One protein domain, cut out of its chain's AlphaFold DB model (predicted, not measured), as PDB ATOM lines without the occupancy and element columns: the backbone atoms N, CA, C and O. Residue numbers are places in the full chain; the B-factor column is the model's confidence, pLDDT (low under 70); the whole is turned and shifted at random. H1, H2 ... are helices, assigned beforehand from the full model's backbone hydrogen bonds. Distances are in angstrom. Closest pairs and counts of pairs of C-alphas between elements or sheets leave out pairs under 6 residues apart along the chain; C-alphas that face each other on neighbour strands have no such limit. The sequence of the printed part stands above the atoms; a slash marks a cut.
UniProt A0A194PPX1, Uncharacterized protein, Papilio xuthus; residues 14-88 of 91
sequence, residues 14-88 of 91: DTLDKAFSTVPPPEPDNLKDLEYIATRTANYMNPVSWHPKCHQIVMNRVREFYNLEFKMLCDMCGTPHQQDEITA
ATOM      1  N   ASP A  14      88.787  91.419 131.525       73.69
ATOM      2  CA  ASP A  14      87.600  90.797 130.936       73.69
ATOM      3  C   ASP A  14      87.132  89.576 131.745       73.69
ATOM      4  O   ASP A  14      85.934  89.395 131.982       73.69
ATOM      5  N   THR A  15      88.059  88.745 132.226       76.31
ATOM      6  CA  THR A  15      87.731  87.600 133.085       76.31
ATOM      7  C   THR A  15      87.233  88.064 134.453       76.31
ATOM      8  O   THR A  15      86.306  87.450 134.992       76.31
ATOM      9  N   LEU A  16      87.771  89.160 135.003       76.75
ATOM     10  CA  LEU A  16      87.253  89.761 136.240       76.75
ATOM     11  C   LEU A  16      85.825  90.280 136.071       76.75
ATOM     12  O   LEU A  16      84.953  89.969 136.884       76.75
ATOM     13  N   ASP A  17      85.566  90.999 134.985       77.81
ATOM     14  CA  ASP A  17      84.251  91.565 134.693       77.81
ATOM     15  C   ASP A  17      83.212  90.476 134.461       77.81
ATOM     16  O   ASP A  17      82.096  90.536 134.981       77.81
ATOM     17  N   LYS A  18      83.596  89.412 133.752       78.12
ATOM     18  CA  LYS A  18      82.744  88.239 133.569       78.12
ATOM     19  C   LYS A  18      82.460  87.528 134.892       78.12
ATOM     20  O   LYS A  18      81.326  87.096 135.114       78.12
ATOM     21  N   ALA A  19      83.458  87.399 135.769       76.31
ATOM     22  CA  ALA A  19      83.283  86.790 137.084       76.31
ATOM     23  C   ALA A  19      82.298  87.601 137.940       76.31
ATOM     24  O   ALA A  19      81.331  87.032 138.446       76.31
ATOM     25  N   PHE A  20      82.477  88.923 138.017       80.44
ATOM     26  CA  PHE A  20      81.617  89.812 138.808       80.44
ATOM     27  C   PHE A  20      80.217  89.960 138.208       80.44
ATOM     28  O   PHE A  20      79.242  90.095 138.941       80.44
ATOM     29  N   SER A  21      80.084  89.866 136.883       78.69
ATOM     30  CA  SER A  21      78.779  89.830 136.221       78.69
ATOM     31  C   SER A  21      78.022  88.521 136.472       78.69
ATOM     32  O   SER A  21      76.794  88.537 136.521       78.69
ATOM     33  N   THR A  22      78.728  87.395 136.631       79.88
ATOM     34  CA  THR A  22      78.102  86.082 136.878       79.88
ATOM     35  C   THR A  22      77.690  85.928 138.341       79.88
ATOM     36  O   THR A  22      76.582  85.479 138.629       79.88
ATOM     37  N   VAL A  23      78.584  86.287 139.264       78.19
ATOM     38  CA  VAL A  23      78.328  86.317 140.705       78.19
ATOM     39  C   VAL A  23      79.032  87.553 141.262       78.19
ATOM     40  O   VAL A  23      80.256  87.515 141.428       78.19
ATOM     41  N   PRO A  24      78.304  88.648 141.544       78.69
ATOM     42  CA  PRO A  24      78.931  89.827 142.114       78.69
ATOM     43  C   PRO A  24      79.508  89.468 143.491       78.69
ATOM     44  O   PRO A  24      78.833  88.789 144.277       78.69
ATOM     45  N   PRO A  25      80.760  89.862 143.790       81.06
ATOM     46  CA  PRO A  25      81.289  89.728 145.143       81.06
ATOM     47  C   PRO A  25      80.403  90.530 146.103       81.06
ATOM     48  O   PRO A  25      79.802  91.496 145.666       81.06
ATOM     49  N   PRO A  26      80.277  90.174 147.387       84.12
ATOM     50  CA  PRO A  26      79.577  91.042 148.332       84.12
ATOM     51  C   PRO A  26      80.283  92.402 148.434       84.12
ATOM     52  O   PRO A  26      81.505  92.468 148.300       84.12
ATOM     53  N   GLU A  27      79.531  93.473 148.689       86.31
ATOM     54  CA  GLU A  27      80.114  94.783 148.994       86.31
ATOM     55  C   GLU A  27      80.916  94.677 150.304       86.31
ATOM     56  O   GLU A  27      80.362  94.230 151.312       86.31
ATOM     57  N   PRO A  28      82.223  94.991 150.309       86.50
ATOM     58  CA  PRO A  28      83.004  94.973 151.540       86.50
ATOM     59  C   PRO A  28      82.675  96.185 152.418       86.50
ATOM     60  O   PRO A  28      82.624  97.304 151.923       86.50
ATOM     61  N   ASP A  29      82.562  95.981 153.733       84.31
ATOM     62  CA  ASP A  29      82.339  97.065 154.708       84.31
ATOM     63  C   ASP A  29      83.655  97.672 155.231       84.31
ATOM     64  O   ASP A  29      83.688  98.749 155.830       84.31
ATOM     65  N   ASN A  30      84.768  96.957 155.064       81.25
ATOM     66  CA  ASN A  30      86.082  97.344 155.567       81.25
ATOM     67  C   ASN A  30      87.214  96.720 154.728       81.25
ATOM     68  O   ASN A  30      86.997  95.847 153.887       81.25
ATOM     69  N   LEU A  31      88.453  97.154 154.994       80.12
ATOM     70  CA  LEU A  31      89.639  96.683 154.271       80.12
ATOM     71  C   LEU A  31      89.843  95.164 154.383       80.12
ATOM     72  O   LEU A  31      90.228  94.531 153.407       80.12
ATOM     73  N   LYS A  32      89.545  94.566 155.540       81.69
ATOM     74  CA  LYS A  32      89.720  93.126 155.763       81.69
ATOM     75  C   LYS A  32      88.749  92.303 154.913       81.69
ATOM     76  O   LYS A  32      89.135  91.269 154.368       81.69
ATOM     77  N   ASP A  33      87.514  92.772 154.766       84.31
ATOM     78  CA  ASP A  33      86.524  92.135 153.895       84.31
ATOM     79  C   ASP A  33      86.940  92.246 152.427       84.31
ATOM     80  O   ASP A  33      86.890  91.260 151.690       84.31
ATOM     81  N   LEU A  34      87.455  93.411 152.021       84.00
ATOM     82  CA  LEU A  34      88.010  93.611 150.685       84.00
ATOM     83  C   LEU A  34      89.187  92.660 150.405       84.00
ATOM     84  O   LEU A  34      89.225  92.014 149.359       84.00
ATOM     85  N   GLU A  35      90.137  92.543 151.335       83.31
ATOM     86  CA  GLU A  35      91.288  91.641 151.221       83.31
ATOM     87  C   GLU A  35      90.863  90.172 151.124       83.31
ATOM     88  O   GLU A  35      91.450  89.403 150.352       83.31
ATOM     89  N   TYR A  36      89.838  89.783 151.887       85.06
ATOM     90  CA  TYR A  36      89.285  88.434 151.876       85.06
ATOM     91  C   TYR A  36      88.611  88.107 150.541       85.06
ATOM     92  O   TYR A  36      88.895  87.062 149.945       85.06
ATOM     93  N   ILE A  37      87.767  89.012 150.036       85.06
ATOM     94  CA  ILE A  37      87.133  88.889 148.718       85.06
ATOM     95  C   ILE A  37      88.206  88.786 147.639       85.06
ATOM     96  O   ILE A  37      88.181  87.858 146.830       85.06
ATOM     97  N   ALA A  38      89.189  89.686 147.664       83.19
ATOM     98  CA  ALA A  38      90.268  89.693 146.692       83.19
ATOM     99  C   ALA A  38      91.074  88.391 146.710       83.19
ATOM    100  O   ALA A  38      91.386  87.842 145.655       83.19
ATOM    101  N   THR A  39      91.342  87.846 147.897       82.06
ATOM    102  CA  THR A  39      92.036  86.565 148.061       82.06
ATOM    103  C   THR A  39      91.219  85.406 147.497       82.06
ATOM    104  O   THR A  39      91.762  84.567 146.777       82.06
ATOM    105  N   ARG A  40      89.913  85.325 147.791       83.25
ATOM    106  CA  ARG A  40      89.067  84.244 147.255       83.25
ATOM    107  C   ARG A  40      88.951  84.314 145.738       83.25
ATOM    108  O   ARG A  40      89.091  83.287 145.081       83.25
ATOM    109  N   THR A  41      88.724  85.503 145.197       80.25
ATOM    110  CA  THR A  41      88.587  85.723 143.756       80.25
ATOM    111  C   THR A  41      89.898  85.440 143.028       80.25
ATOM    112  O   THR A  41      89.889  84.697 142.050       80.25
ATOM    113  N   ALA A  42      91.037  85.922 143.536       77.12
ATOM    114  CA  ALA A  42      92.344  85.618 142.952       77.12
ATOM    115  C   ALA A  42      92.622  84.103 142.936       77.12
ATOM    116  O   ALA A  42      93.016  83.566 141.904       77.12
ATOM    117  N   ASN A  43      92.331  83.399 144.038       76.75
ATOM    118  CA  ASN A  43      92.484  81.940 144.119       76.75
ATOM    119  C   ASN A  43      91.536  81.177 143.183       76.75
ATOM    120  O   ASN A  43      91.906  80.131 142.658       76.75
ATOM    121  N   TYR A  44      90.309  81.669 142.988       74.62
ATOM    122  CA  TYR A  44      89.347  81.056 142.072       74.62
ATOM    123  C   TYR A  44      89.781  81.205 140.611       74.62
ATOM    124  O   TYR A  44      89.670  80.264 139.829       74.62
ATOM    125  N   MET A  45      90.286  82.384 140.249       69.31
ATOM    126  CA  MET A  45      90.668  82.704 138.875       69.31
ATOM    127  C   MET A  45      92.010  82.097 138.482       69.31
ATOM    128  O   MET A  45      92.209  81.736 137.325       69.31
ATOM    129  N   ASN A  46      92.926  81.953 139.438       68.06
ATOM    130  CA  ASN A  46      94.195  81.296 139.203       68.06
ATOM    131  C   ASN A  46      94.656  80.564 140.480       68.06
ATOM    132  O   ASN A  46      95.300  81.158 141.349       68.06
ATOM    133  N   PRO A  47      94.373  79.251 140.592       59.66
ATOM    134  CA  PRO A  47      94.710  78.459 141.777       59.66
ATOM    135  C   PRO A  47      96.222  78.295 141.993       59.66
ATOM    136  O   PRO A  47      96.640  77.800 143.038       59.66
ATOM    137  N   VAL A  48      97.046  78.698 141.018       53.84
ATOM    138  CA  VAL A  48      98.511  78.618 141.066       53.84
ATOM    139  C   VAL A  48      99.140  79.965 141.448       53.84
ATOM    140  O   VAL A  48     100.302  80.008 141.850       53.84
ATOM    141  N   SER A  49      98.399  81.076 141.373       52.91
ATOM    142  CA  SER A  49      98.933  82.408 141.661       52.91
ATOM    143  C   SER A  49      98.541  82.892 143.052       52.91
ATOM    144  O   SER A  49      97.654  83.727 143.223       52.91
ATOM    145  N   TRP A  50      99.320  82.501 144.055       57.38
ATOM    146  CA  TRP A  50      99.454  83.283 145.296       57.38
ATOM    147  C   TRP A  50     100.292  84.551 145.061       57.38
ATOM    148  O   TRP A  50     101.069  84.981 145.909       57.38
ATOM    149  N   HIS A  51     100.208  85.118 143.856       65.69
ATOM    150  CA  HIS A  51     101.044  86.228 143.458       65.69
ATOM    151  C   HIS A  51     100.445  87.518 144.039       65.69
ATOM    152  O   HIS A  51      99.299  87.837 143.713       65.69
ATOM    153  N   PRO A  52     101.191  88.299 144.846       66.31
ATOM    154  CA  PRO A  52     100.674  89.517 145.482       66.31
ATOM    155  C   PRO A  52     100.054  90.517 144.494       66.31
ATOM    156  O   PRO A  52      99.057  91.162 144.798       66.31
ATOM    157  N   LYS A  53     100.576  90.584 143.260       70.25
ATOM    158  CA  LYS A  53      99.983  91.406 142.188       70.25
ATOM    159  C   LYS A  53      98.548  90.996 141.821       70.25
ATOM    160  O   LYS A  53      97.738  91.862 141.531       70.25
ATOM    161  N   CYS A  54      98.216  89.704 141.825       71.31
ATOM    162  CA  CYS A  54      96.864  89.241 141.497       71.31
ATOM    163  C   CYS A  54      95.868  89.681 142.571       71.31
ATOM    164  O   CYS A  54      94.800  90.184 142.246       71.31
ATOM    165  N   HIS A  55      96.253  89.556 143.843       75.81
ATOM    166  CA  HIS A  55      95.467  90.054 144.972       75.81
ATOM    167  C   HIS A  55      95.204  91.560 144.846       75.81
ATOM    168  O   HIS A  55      94.054  91.995 144.903       75.81
ATOM    169  N   GLN A  56      96.252  92.323 144.535       76.06
ATOM    170  CA  GLN A  56      96.187  93.764 144.314       76.06
ATOM    171  C   GLN A  56      95.214  94.167 143.195       76.06
ATOM    172  O   GLN A  56      94.399  95.073 143.374       76.06
ATOM    173  N   ILE A  57      95.283  93.488 142.047       79.00
ATOM    174  CA  ILE A  57      94.415  93.755 140.890       79.00
ATOM    175  C   ILE A  57      92.945  93.551 141.268       79.00
ATOM    176  O   ILE A  57      92.105  94.394 140.957       79.00
ATOM    177  N   VAL A  58      92.626  92.470 141.989       81.38
ATOM    178  CA  VAL A  58      91.245  92.216 142.411       81.38
ATOM    179  C   VAL A  58      90.764  93.259 143.418       81.38
ATOM    180  O   VAL A  58      89.638  93.733 143.292       81.38
ATOM    181  N   MET A  59      91.591  93.637 144.398       82.56
ATOM    182  CA  MET A  59      91.216  94.674 145.367       82.56
ATOM    183  C   MET A  59      90.856  95.984 144.666       82.56
ATOM    184  O   MET A  59      89.840  96.596 144.992       82.56
ATOM    185  N   ASN A  60      91.650  96.395 143.676       81.31
ATOM    186  CA  ASN A  60      91.373  97.599 142.898       81.31
ATOM    187  C   ASN A  60      90.060  97.459 142.120       81.31
ATOM    188  O   ASN A  60      89.219  98.351 142.180       81.31
ATOM    189  N   ARG A  61      89.818  96.302 141.491       82.50
ATOM    190  CA  ARG A  61      88.584  96.085 140.727       82.50
ATOM    191  C   ARG A  61      87.323  96.074 141.594       82.50
ATOM    192  O   ARG A  61      86.305  96.618 141.183       82.50
ATOM    193  N   VAL A  62      87.369  95.488 142.794       84.12
ATOM    194  CA  VAL A  62      86.231  95.503 143.738       84.12
ATOM    195  C   VAL A  62      85.944  96.925 144.222       84.12
ATOM    196  O   VAL A  62      84.779  97.305 144.328       84.12
ATOM    197  N   ARG A  63      86.986  97.729 144.471       83.38
ATOM    198  CA  ARG A  63      86.817  99.148 144.813       83.38
ATOM    199  C   ARG A  63      86.161  99.933 143.691       83.38
ATOM    200  O   ARG A  63      85.219 100.665 143.960       83.38
ATOM    201  N   GLU A  64      86.615  99.758 142.453       82.88
ATOM    202  CA  GLU A  64      86.008 100.403 141.285       82.88
ATOM    203  C   GLU A  64      84.543  99.985 141.104       82.88
ATOM    204  O   GLU A  64      83.689 100.836 140.869       82.88
ATOM    205  N   PHE A  65      84.239  98.691 141.258       82.69
ATOM    206  CA  PHE A  65      82.890  98.149 141.073       82.69
ATOM    207  C   PHE A  65      81.869  98.740 142.057       82.69
ATOM    208  O   PHE A  65      80.744  99.044 141.666       82.69
ATOM    209  N   TYR A  66      82.269  98.927 143.317       83.62
ATOM    210  CA  TYR A  66      81.419  99.490 144.372       83.62
ATOM    211  C   TYR A  66      81.643 100.988 144.627       83.62
ATOM    212  O   TYR A  66      80.982 101.566 145.485       83.62
ATOM    213  N   ASN A  67      82.554 101.630 143.890       82.12
ATOM    214  CA  ASN A  67      82.989 103.008 144.127       82.12
ATOM    215  C   ASN A  67      83.448 103.251 145.589       82.12
ATOM    216  O   ASN A  67      83.018 104.201 146.244       82.12
ATOM    217  N   LEU A  68      84.306 102.361 146.105       80.06
ATOM    218  CA  LEU A  68      84.786 102.365 147.493       80.06
ATOM    219  C   LEU A  68      86.189 102.965 147.618       80.06
ATOM    220  O   LEU A  68      87.130 102.528 146.957       80.06
ATOM    221  N   GLU A  69      86.365 103.881 148.570       72.44
ATOM    222  CA  GLU A  69      87.658 104.488 148.906       72.44
ATOM    223  C   GLU A  69      88.193 103.963 150.251       72.44
ATOM    224  O   GLU A  69      88.183 104.654 151.273       72.44
ATOM    225  N   PHE A  70      88.693 102.723 150.277       70.25
ATOM    226  CA  PHE A  70      89.417 102.231 151.456       70.25
ATOM    227  C   PHE A  70      90.845 102.763 151.471       70.25
ATOM    228  O   PHE A  70      91.692 102.307 150.699       70.25
ATOM    229  N   LYS A  71      91.119 103.685 152.394       69.88
ATOM    230  CA  LYS A  71      92.482 104.131 152.692       69.88
ATOM    231  C   LYS A  71      93.236 103.021 153.415       69.88
ATOM    232  O   LYS A  71      92.720 102.440 154.368       69.88
ATOM    233  N   MET A  72      94.456 102.743 152.979       69.12
ATOM    234  CA  MET A  72      95.362 101.834 153.671       69.12
ATOM    235  C   MET A  72      96.330 102.642 154.525       69.12
ATOM    236  O   MET A  72      96.715 103.751 154.158       69.12
ATOM    237  N   LEU A  73      96.723 102.107 155.675       65.75
ATOM    238  CA  LEU A  73      97.792 102.718 156.453       65.75
ATOM    239  C   LEU A  73      99.110 102.501 155.700       65.75
ATOM    240  O   LEU A  73      99.434 101.373 155.346       65.75
ATOM    241  N   CYS A  74      99.849 103.571 155.425       69.25
ATOM    242  CA  CYS A  74     101.157 103.452 154.799       69.25
ATOM    243  C   CYS A  74     102.218 103.140 155.855       69.25
ATOM    244  O   CYS A  74     102.395 103.907 156.802       69.25
ATOM    245  N   ASP A  75     102.975 102.063 155.656       63.22
ATOM    246  CA  ASP A  75     104.043 101.649 156.575       63.22
ATOM    247  C   ASP A  75     105.210 102.653 156.643       63.22
ATOM    248  O   ASP A  75     105.987 102.638 157.595       63.22
ATOM    249  N   MET A  76     105.332 103.546 155.651       70.88
ATOM    250  CA  MET A  76     106.420 104.530 155.563       70.88
ATOM    251  C   MET A  76     106.146 105.808 156.364       70.88
ATOM    252  O   MET A  76     107.044 106.334 157.016       70.88
ATOM    253  N   CYS A  77     104.922 106.333 156.306       79.56
ATOM    254  CA  CYS A  77     104.553 107.605 156.944       79.56
ATOM    255  C   CYS A  77     103.547 107.446 158.092       79.56
ATOM    256  O   CYS A  77     103.282 108.411 158.807       79.56
ATOM    257  N   GLY A  78     102.984 106.250 158.291       69.19
ATOM    258  CA  GLY A  78     102.004 105.970 159.341       69.19
ATOM    259  C   GLY A  78     100.653 106.666 159.142       69.19
ATOM    260  O   GLY A  78      99.821 106.640 160.049       69.19
ATOM    261  N   THR A  79     100.419 107.296 157.988       72.25
ATOM    262  CA  THR A  79      99.164 107.982 157.654       72.25
ATOM    263  C   THR A  79      98.291 107.148 156.707       72.25
ATOM    264  O   THR A  79      98.814 106.310 155.969       72.25
ATOM    265  N   PRO A  80      96.955 107.335 156.710       70.44
ATOM    266  CA  PRO A  80      96.077 106.698 155.732       70.44
ATOM    267  C   PRO A  80      96.283 107.289 154.332       70.44
ATOM    268  O   PRO A  80      96.093 108.489 154.141       70.44
ATOM    269  N   HIS A  81      96.599 106.436 153.364       69.19
ATOM    270  CA  HIS A  81      96.821 106.772 151.960       69.19
ATOM    271  C   HIS A  81      95.883 105.992 151.048       69.19
ATOM    272  O   HIS A  81      95.389 104.920 151.413       69.19
ATOM    273  N   GLN A  82      95.653 106.512 149.842       68.56
ATOM    274  CA  GLN A  82      95.112 105.653 148.793       68.56
ATOM    275  C   GLN A  82      96.147 104.575 148.453       68.56
ATOM    276  O   GLN A  82      97.353 104.792 148.552       68.56
ATOM    277  N   GLN A  83      95.693 103.385 148.070       63.94
ATOM    278  CA  GLN A  83      96.609 102.293 147.740       63.94
ATOM    279  C   GLN A  83      97.554 102.673 146.591       63.94
ATOM    280  O   GLN A  83      98.741 102.355 146.614       63.94
ATOM    281  N   ASP A  84      97.041 103.443 145.645       62.53
ATOM    282  CA  ASP A  84      97.732 103.992 144.486       62.53
ATOM    283  C   ASP A  84      98.893 104.913 144.905       62.53
ATOM    284  O   ASP A  84      99.944 104.911 144.269       62.53
ATOM    285  N   GLU A  85      98.732 105.638 146.018       60.88
ATOM    286  CA  GLU A  85      99.753 106.520 146.600       60.88
ATOM    287  C   GLU A  85     100.845 105.738 147.343       60.88
ATOM    288  O   GLU A  85     101.984 106.185 147.405       60.88
ATOM    289  N   ILE A  86     100.523 104.563 147.895       61.69
ATOM    290  CA  ILE A  86     101.497 103.694 148.582       61.69
ATOM    291  C   ILE A  86     102.332 102.909 147.564       61.69
ATOM    292  O   ILE A  86     103.518 102.661 147.776       61.69
ATOM    293  N   THR A  87     101.711 102.500 146.456       54.16
ATOM    294  CA  THR A  87     102.344 101.632 145.449       54.16
ATOM    295  C   THR A  87     103.142 102.415 144.401       54.16
ATOM    296  O   THR A  87     103.905 101.814 143.643       54.16
ATOM    297  N   ALA A  88     102.995 103.742 144.351       50.22
ATOM    298  CA  ALA A  88     103.791 104.627 143.514       50.22
ATOM    299  C   ALA A  88     104.922 105.262 144.348       50.22
ATOM    300  O   ALA A  88     104.700 106.305 144.967       50.22
TER     301      ALA A  88
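What this domain is: This is residues 14 to 88 of the 91 residues of an uncharacterized protein of Papilio xuthus (UniProt A0A194PPX1). Two long helices, H2 and H3, cross near their middles as an X, with the shorter H1 beside the crossing. Beyond H3, on the side away from H1, the chain goes on through a long loop, residues 67 to 82, into the short H4, which touches no helix; H1 and this loop lie toward opposite ends of the longest axis. The printed part has 75 residues with four named helices, H1, H2, H3 and H4 in chain order, and no named strand; the class is all helix. The whole is compact, with a radius of gyration of the C-alphas of 12.6 A and spans of 38 by 26 by 19 A.

How they stand to each other: H2, residues 31 to 45, and H3, residues 52 to 66, touch at a steep tilt of 66 degrees, opposite ways; their closest C-alphas, those of Ala 38 and Val 58, are 5.1 A apart. H1, residues 14 to 22, is close to H3 but not clearly touching, the closest C-alphas being those of Leu 16 and Val 58, 7.7 A apart. H1 and H2 are near each other. H4, residues 83 to 87, is apart from H1, H2 and H3. In these four helices every O i to N i+4 pair is within hydrogen-bond range. Residues 72 to 73 pair antiparallel with residues 80 to 81.

Where its parts are: H2 measures 20.8 A and H3 21.7 A from first to last C-alpha, H1 12.2 A and H4 6.2 A. C-alpha 14, where H1 begins, is at (87.600, 90.797, 130.936). C-alpha 87, where H4 ends, is at (102.344, 101.632, 145.449).

The domain as a whole: The two C-alphas farthest apart, those of Thr 22 and Cys 77, are 39.6 A apart. The printed part has no cut, and the link from H3 to H4 is long, with 16 residues. The mean pLDDT of the printed part is 74.7, with values under 70 at residues 45 to 52, 71 to 75, 78 and 81 to 88.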